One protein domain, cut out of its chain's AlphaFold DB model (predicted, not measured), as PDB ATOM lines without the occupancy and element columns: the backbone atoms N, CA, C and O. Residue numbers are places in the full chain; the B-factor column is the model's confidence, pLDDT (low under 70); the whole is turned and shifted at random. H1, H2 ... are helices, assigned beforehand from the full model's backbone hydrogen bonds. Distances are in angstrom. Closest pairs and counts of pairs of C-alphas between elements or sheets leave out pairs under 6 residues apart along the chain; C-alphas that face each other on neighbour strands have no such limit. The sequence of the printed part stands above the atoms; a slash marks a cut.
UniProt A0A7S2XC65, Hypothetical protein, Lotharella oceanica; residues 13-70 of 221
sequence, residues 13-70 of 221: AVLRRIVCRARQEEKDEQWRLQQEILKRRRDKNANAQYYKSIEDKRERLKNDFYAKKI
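Overview. This is residues 13 to 70 of the 221 residues of the protein "Hypothetical protein" of Lotharella oceanica (UniProt A0A7S2XC65). Two long helices, H1 and then H2, meet near their ends at a single-residue turn and open out as a wide, flat V. Most of both arms stands free, with nothing between them. The printed part has 58 residues with two named helices and no named strand, all helix in class. It is extended, with a radius of gyration of the C-alphas of 18.9 A, and spans 54 by 39 by 7 A.

Arrangement. H1, residues 13 to 42, and H2, residues 44 to 67, only just touch, and only at the corner by their link, with 3 pairs of C-alphas within 8 A. The closest C-alphas are those of Arg 40 and Asn 47, 5.4 A apart. H1 touches H2 with residues 40 to 41 alone, and H2 touches H1 with residues 46 to 47 alone. Their lines are about perpendicular, at 73 degrees. In H1 and H2 every O i to N i+4 pair is within hydrogen-bond range.

Along the chain. H1 begins at C-alpha 13 (134.961, 110.412, 37.651) and measures 43.6 A from first to last C-alpha. H2 measures 34.4 A and ends at C-alpha 67 (92.340, 102.498, 69.057).

Size, cuts and confidence. The C-alphas farthest apart, those of Ala 13 and Ile 70, are 54.9 A apart. The link from H1 to H2 is tight. The printed part has no cut, and no printed residue is under 70 in pLDDT.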
ATOM      1  N   ALA A  13     134.717 111.844  37.824       71.38
ATOM      2  CA  ALA A  13     134.961 110.412  37.651       71.38
ATOM      3  C   ALA A  13     134.693 109.618  38.941       71.38
ATOM      4  O   ALA A  13     134.202 108.490  38.878       71.38
ATOM      5  N   VAL A  14     134.975 110.213  40.105       73.69
ATOM      6  CA  VAL A  14     134.736 109.597  41.421       73.69
ATOM      7  C   VAL A  14     133.238 109.501  41.700       73.69
ATOM      8  O   VAL A  14     132.748 108.416  42.012       73.69
ATOM      9  N   LEU A  15     132.493 110.589  41.480       70.88
ATOM     10  CA  LEU A  15     131.037 110.612  41.657       70.88
ATOM     11  C   LEU A  15     130.330 109.592  40.755       70.88
ATOM     12  O   LEU A  15     129.464 108.856  41.220       70.88
ATOM     13  N   ARG A  16     130.750 109.459  39.488       73.00
ATOM     14  CA  ARG A  16     130.195 108.442  38.579       73.00
ATOM     15  C   ARG A  16     130.433 107.016  39.071       73.00
ATOM     16  O   ARG A  16     129.531 106.196  38.966       73.00
ATOM     17  N   ARG A  17     131.609 106.702  39.630       75.00
ATOM     18  CA  ARG A  17     131.867 105.369  40.208       75.00
ATOM     19  C   ARG A  17     130.995 105.098  41.431       75.00
ATOM     20  O   ARG A  17     130.475 103.995  41.540       75.00
ATOM     21  N   ILE A  18     130.817 106.090  42.304       77.44
ATOM     22  CA  ILE A  18     129.959 105.970  43.491       77.44
ATOM     23  C   ILE A  18     128.508 105.704  43.071       77.44
ATOM     24  O   ILE A  18     127.913 104.734  43.526       77.44
ATOM     25  N   VAL A  19     127.968 106.492  42.136       77.38
ATOM     26  CA  VAL A  19     126.594 106.316  41.632       77.38
ATOM     27  C   VAL A  19     126.422 104.975  40.910       77.38
ATOM     28  O   VAL A  19     125.428 104.283  41.119       77.38
ATOM     29  N   CYS A  20     127.389 104.561  40.084       78.94
ATOM     30  CA  CYS A  20     127.340 103.253  39.424       78.94
ATOM     31  C   CYS A  20     127.350 102.092  40.426       78.94
ATOM     32  O   CYS A  20     126.664 101.102  40.185       78.94
ATOM     33  N   ARG A  21     128.096 102.216  41.529       84.75
ATOM     34  CA  ARG A  21     128.138 101.216  42.599       84.75
ATOM     35  C   ARG A  21     126.820 101.155  43.369       84.75
ATOM     36  O   ARG A  21     126.280 100.067  43.494       84.75
ATOM     37  N   ALA A  22     126.261 102.296  43.776       84.00
ATOM     38  CA  ALA A  22     124.949 102.341  44.429       84.00
ATOM     39  C   ALA A  22     123.862 101.693  43.550       84.00
ATOM     40  O   ALA A  22     123.102 100.845  44.000       84.00
ATOM     41  N   ARG A  23     123.869 101.985  42.243       87.62
ATOM     42  CA  ARG A  23     122.947 101.362  41.282       87.62
ATOM     43  C   ARG A  23     123.161  99.851  41.120       87.62
ATOM     44  O   ARG A  23     122.226  99.137  40.763       87.62
ATOM     45  N   GLN A  24     124.390  99.362  41.273       89.12
ATOM     46  CA  GLN A  24     124.675  97.922  41.270       89.12
ATOM     47  C   GLN A  24     124.172  97.272  42.560       89.12
ATOM     48  O   GLN A  24     123.490  96.257  42.479       89.12
ATOM     49  N   GLU A  25     124.408  97.903  43.709       92.00
ATOM     50  CA  GLU A  25     123.930  97.444  45.016       92.00
ATOM     51  C   GLU A  25     122.391  97.366  45.052       92.00
ATOM     52  O   GLU A  25     121.851  96.319  45.395       92.00
ATOM     53  N   GLU A  26     121.676  98.381  44.554       88.44
ATOM     54  CA  GLU A  26     120.207  98.356  44.420       88.44
ATOM     55  C   GLU A  26     119.708  97.193  43.543       88.44
ATOM     56  O   GLU A  26     118.718  96.531  43.861       88.44
ATOM     57  N   LYS A  27     120.387  96.923  42.418       91.81
ATOM     58  CA  LYS A  27     120.036  95.801  41.531       91.81
ATOM     59  C   LYS A  27     120.279  94.457  42.205       91.81
ATOM     60  O   LYS A  27     119.452  93.555  42.070       91.81
ATOM     61  N   ASP A  28     121.391  94.325  42.917       95.06
ATOM     62  CA  ASP A  28     121.743  93.106  43.634       95.06
ATOM     63  C   ASP A  28     120.775  92.862  44.798       95.06
ATOM     64  O   ASP A  28     120.346  91.728  45.012       95.06
ATOM     65  N   GLU A  29     120.346  93.907  45.505       94.31
ATOM     66  CA  GLU A  29     119.304  93.829  46.531       94.31
ATOM     67  C   GLU A  29     117.966  93.376  45.948       94.31
ATOM     68  O   GLU A  29     117.370  92.417  46.443       94.31
ATOM     69  N   GLN A  30     117.520  93.992  44.849       93.75
ATOM     70  CA  GLN A  30     116.298  93.578  44.154       93.75
ATOM     71  C   GLN A  30     116.378  92.121  43.690       93.75
ATOM     72  O   GLN A  30     115.423  91.360  43.862       93.75
ATOM     73  N   TRP A  31     117.523  91.707  43.146       95.25
ATOM     74  CA  TRP A  31     117.755  90.325  42.742       95.25
ATOM     75  C   TRP A  31     117.706  89.363  43.935       95.25
ATOM     76  O   TRP A  31     117.059  88.315  43.864       95.25
ATOM     77  N   ARG A  32     118.325  89.720  45.066       96.00
ATOM     78  CA  ARG A  32     118.293  88.911  46.295       96.00
ATOM     79  C   ARG A  32     116.878  88.770  46.844       96.00
ATOM     80  O   ARG A  32     116.477  87.648  47.152       96.00
ATOM     81  N   LEU A  33     116.107  89.857  46.880       94.75
ATOM     82  CA  LEU A  33     114.699  89.842  47.285       94.75
ATOM     83  C   LEU A  33     113.861  88.933  46.376       94.75
ATOM     84  O   LEU A  33     113.050  88.144  46.860       94.75
ATOM     85  N   GLN A  34     114.084  88.979  45.059       95.88
ATOM     86  CA  GLN A  34     113.409  88.078  44.122       95.88
ATOM     87  C   GLN A  34     113.746  86.611  44.404       95.88
ATOM     88  O   GLN A  34     112.845  85.773  44.469       95.88
ATOM     89  N   GLN A  35     115.024  86.291  44.618       97.25
ATOM     90  CA  GLN A  35     115.448  84.927  44.941       97.25
ATOM     91  C   GLN A  35     114.862  84.440  46.269       97.25
ATOM     92  O   GLN A  35     114.447  83.285  46.369       97.25
ATOM     93  N   GLU A  36     114.773  85.305  47.277       95.44
ATOM     94  CA  GLU A  36     114.132  84.994  48.556       95.44
ATOM     95  C   GLU A  36     112.636  84.700  48.388       95.44
ATOM     96  O   GLU A  36     112.139  83.690  48.893       95.44
ATOM     97  N   ILE A  37     111.921  85.513  47.601       94.00
ATOM     98  CA  ILE A  37     110.509  85.273  47.275       94.00
ATOM     99  C   ILE A  37     110.340  83.930  46.558       94.00
ATOM    100  O   ILE A  37     109.425  83.175  46.887       94.00
ATOM    101  N   LEU A  38     111.211  83.606  45.598       95.81
ATOM    102  CA  LEU A  38     111.155  82.331  44.880       95.81
ATOM    103  C   LEU A  38     111.428  81.140  45.803       95.81
ATOM    104  O   LEU A  38     110.692  80.156  45.739       95.81
ATOM    105  N   LYS A  39     112.432  81.229  46.684       95.38
ATOM    106  CA  LYS A  39     112.716  80.195  47.694       95.38
ATOM    107  C   LYS A  39     111.515  79.979  48.609       95.38
ATOM    108  O   LYS A  39     111.033  78.858  48.726       95.38
ATOM    109  N   ARG A  40     110.942  81.058  49.147       94.88
ATOM    110  CA  ARG A  40     109.738  80.992  49.983       94.88
ATOM    111  C   ARG A  40     108.545  80.372  49.256       94.88
ATOM    112  O   ARG A  40     107.781  79.642  49.869       94.88
ATOM    113  N   ARG A  41     108.358  80.654  47.963       93.56
ATOM    114  CA  ARG A  41     107.261  80.073  47.166       93.56
ATOM    115  C   ARG A  41     107.430  78.577  46.917       93.56
ATOM    116  O   ARG A  41     106.425  77.893  46.748       93.56
ATOM    117  N   ARG A  42     108.668  78.076  46.880       95.31
ATOM    118  CA  ARG A  42     108.942  76.635  46.765       95.31
ATOM    119  C   ARG A  42     108.526  75.896  48.040       95.31
ATOM    120  O   ARG A  42     107.921  74.830  47.943       95.31
ATOM    121  N   ASP A  43     108.747  76.502  49.205       95.62
ATOM    122  CA  ASP A  43     108.445  75.901  50.505       95.62
ATOM    123  C   ASP A  43     107.061  76.317  51.035       95.62
ATOM    124  O   ASP A  43     106.870  77.409  51.577       95.62
ATOM    125  N   LYS A  44     106.074  75.414  50.953       93.88
ATOM    126  CA  LYS A  44     104.685  75.682  51.388       93.88
ATOM    127  C   LYS A  44     104.585  76.178  52.840       93.88
ATOM    128  O   LYS A  44     103.836  77.113  53.116       93.88
ATOM    129  N   ASN A  45     105.363  75.589  53.752       96.06
ATOM    130  CA  ASN A  45     105.349  75.938  55.176       96.06
ATOM    131  C   ASN A  45     105.907  77.346  55.434       96.06
ATOM    132  O   ASN A  45     105.282  78.131  56.146       96.06
ATOM    133  N   ALA A  46     107.039  77.692  54.811       92.75
ATOM    134  CA  ALA A  46     107.632  79.026  54.918       92.75
ATOM    135  C   ALA A  46     106.700  80.097  54.330       92.75
ATOM    136  O   ALA A  46     106.557  81.193  54.876       92.75
ATOM    137  N   ASN A  47     106.002  79.765  53.241       95.00
ATOM    138  CA  ASN A  47     105.014  80.656  52.652       95.00
ATOM    139  C   ASN A  47     103.821  80.903  53.592       95.00
ATOM    140  O   ASN A  47     103.413  82.048  53.780       95.00
ATOM    141  N   ALA A  48     103.296  79.851  54.225       95.50
ATOM    142  CA  ALA A  48     102.200  79.969  55.185       95.50
ATOM    143  C   ALA A  48     102.587  80.821  56.407       95.50
ATOM    144  O   ALA A  48     101.810  81.677  56.828       95.50
ATOM    145  N   GLN A  49     103.798  80.643  56.946       95.75
ATOM    146  CA  GLN A  49     104.311  81.465  58.050       95.75
ATOM    147  C   GLN A  49     104.425  82.945  57.667       95.75
ATOM    148  O   GLN A  49     104.042  83.816  58.447       95.75
ATOM    149  N   TYR A  50     104.880  83.242  56.448       95.25
ATOM    150  CA  TYR A  50     104.915  84.613  55.946       95.25
ATOM    151  C   TYR A  50     103.521  85.246  55.890       95.25
ATOM    152  O   TYR A  50     103.347  86.360  56.386       95.25
ATOM    153  N   TYR A  51     102.521  84.545  55.350       94.62
ATOM    154  CA  TYR A  51     101.153  85.069  55.306       94.62
ATOM    155  C   TYR A  51     100.559  85.277  56.699       94.62
ATOM    156  O   TYR A  51      99.927  86.306  56.919       94.62
ATOM    157  N   LYS A  52     100.835  84.381  57.655       97.19
ATOM    158  CA  LYS A  52     100.474  84.600  59.065       97.19
ATOM    159  C   LYS A  52     101.096  85.885  59.606       97.19
ATOM    160  O   LYS A  52     100.384  86.730  60.123       97.19
ATOM    161  N   SER A  53     102.391  86.105  59.367       95.38
ATOM    162  CA  SER A  53     103.062  87.335  59.812       95.38
ATOM    163  C   SER A  53     102.500  88.612  59.168       95.38
ATOM    164  O   SER A  53     102.563  89.683  59.770       95.38
ATOM    165  N   ILE A  54     101.968  88.529  57.940       95.25
ATOM    166  CA  ILE A  54     101.269  89.647  57.296       95.25
ATOM    167  C   ILE A  54      99.932  89.894  57.979       95.25
ATOM    168  O   ILE A  54      99.608  91.052  58.237       95.25
ATOM    169  N   GLU A  55      99.164  88.844  58.258       95.75
ATOM    170  CA  GLU A  55      97.864  88.998  58.902       95.75
ATOM    171  C   GLU A  55      98.023  89.537  60.325       95.75
ATOM    172  O   GLU A  55      97.390  90.533  60.652       95.75
ATOM    173  N   ASP A  56      98.996  89.045  61.095       95.88
ATOM    174  CA  ASP A  56      99.336  89.595  62.412       95.88
ATOM    175  C   ASP A  56      99.679  91.093  62.332       95.88
ATOM    176  O   ASP A  56      99.271  91.893  63.177       95.88
ATOM    177  N   LYS A  57     100.432  91.516  61.304       93.56
ATOM    178  CA  LYS A  57     100.738  92.939  61.074       93.56
ATOM    179  C   LYS A  57      99.483  93.731  60.722       93.56
ATOM    180  O   LYS A  57      99.320  94.842  61.220       93.56
ATOM    181  N   ARG A  58      98.602  93.185  59.882       91.88
ATOM    182  CA  ARG A  58      97.328  93.820  59.518       91.88
ATOM    183  C   ARG A  58      96.419  93.958  60.724       91.88
ATOM    184  O   ARG A  58      95.849  95.025  60.903       91.88
ATOM    185  N   GLU A  59      96.307  92.932  61.554       93.44
ATOM    186  CA  GLU A  59      95.532  92.965  62.791       93.44
ATOM    187  C   GLU A  59      96.085  94.005  63.761       93.44
ATOM    188  O   GLU A  59      95.327  94.837  64.248       93.44
ATOM    189  N   ARG A  60      97.409  94.048  63.968       90.25
ATOM    190  CA  ARG A  60      98.053  95.091  64.786       90.25
ATOM    191  C   ARG A  60      97.753  96.492  64.262       90.25
ATOM    192  O   ARG A  60      97.341  97.346  65.033       90.25
ATOM    193  N   LEU A  61      97.912  96.722  62.958       85.62
ATOM    194  CA  LEU A  61      97.643  98.024  62.343       85.62
ATOM    195  C   LEU A  61      96.159  98.398  62.394       85.62
ATOM    196  O   LEU A  61      95.840  99.555  62.653       85.62
ATOM    197  N   LYS A  62      95.253  97.437  62.184       87.00
ATOM    198  CA  LYS A  62      93.809  97.630  62.364       87.00
ATOM    199  C   LYS A  62      93.528  98.038  63.806       87.00
ATOM    200  O   LYS A  62      92.916  99.078  64.019       87.00
ATOM    201  N   ASN A  63      94.014  97.281  64.786       86.75
ATOM    202  CA  ASN A  63      93.805  97.564  66.205       86.75
ATOM    203  C   ASN A  63      94.350  98.943  66.590       86.75
ATOM    204  O   ASN A  63      93.635  99.717  67.215       86.75
ATOM    205  N   ASP A  64      95.552  99.295  66.135       82.25
ATOM    206  CA  ASP A  64      96.138 100.623  66.326       82.25
ATOM    207  C   ASP A  64      95.297 101.733  65.689       82.25
ATOM    208  O   ASP A  64      95.121 102.797  66.283       82.25
ATOM    209  N   PHE A  65      94.783 101.503  64.481       79.94
ATOM    210  CA  PHE A  65      93.938 102.456  63.771       79.94
ATOM    211  C   PHE A  65      92.606 102.669  64.498       79.94
ATOM    212  O   PHE A  65      92.203 103.810  64.711       79.94
ATOM    213  N   TYR A  66      91.937 101.590  64.917       76.50
ATOM    214  CA  TYR A  66      90.683 101.664  65.669       76.50
ATOM    215  C   TYR A  66      90.882 102.238  67.079       76.50
ATOM    216  O   TYR A  66      90.038 103.009  67.527       76.50
ATOM    217  N   ALA A  67      91.998 101.937  67.749       76.12
ATOM    218  CA  ALA A  67      92.340 102.498  69.057       76.12
ATOM    219  C   ALA A  67      92.617 104.008  68.994       76.12
ATOM    220  O   ALA A  67      92.295 104.735  69.928       76.12
ATOM    221  N   LYS A  68      93.178 104.493  67.881       71.56
ATOM    222  CA  LYS A  68      93.456 105.919  67.640       71.56
ATOM    223  C   LYS A  68      92.284 106.660  66.987       71.56
ATOM    224  O   LYS A  68      92.468 107.782  66.514       71.56
ATOM    225  N   LYS A  69      91.084 106.067  66.925       73.12
ATOM    226  CA  LYS A  69      89.906 106.775  66.413       73.12
ATOM    227  C   LYS A  69      89.496 107.887  67.369       73.12
ATOM    228  O   LYS A  69      89.224 107.647  68.541       73.12
ATOM    229  N   ILE A  70      89.395 109.088  66.815       71.12
ATOM    230  CA  ILE A  70      88.821 110.260  67.472       71.12
ATOM    231  C   ILE A  70      87.347 109.955  67.749       71.12
ATOM    232  O   ILE A  70      86.585 109.652  66.827       71.12
TER     233      ILE A  70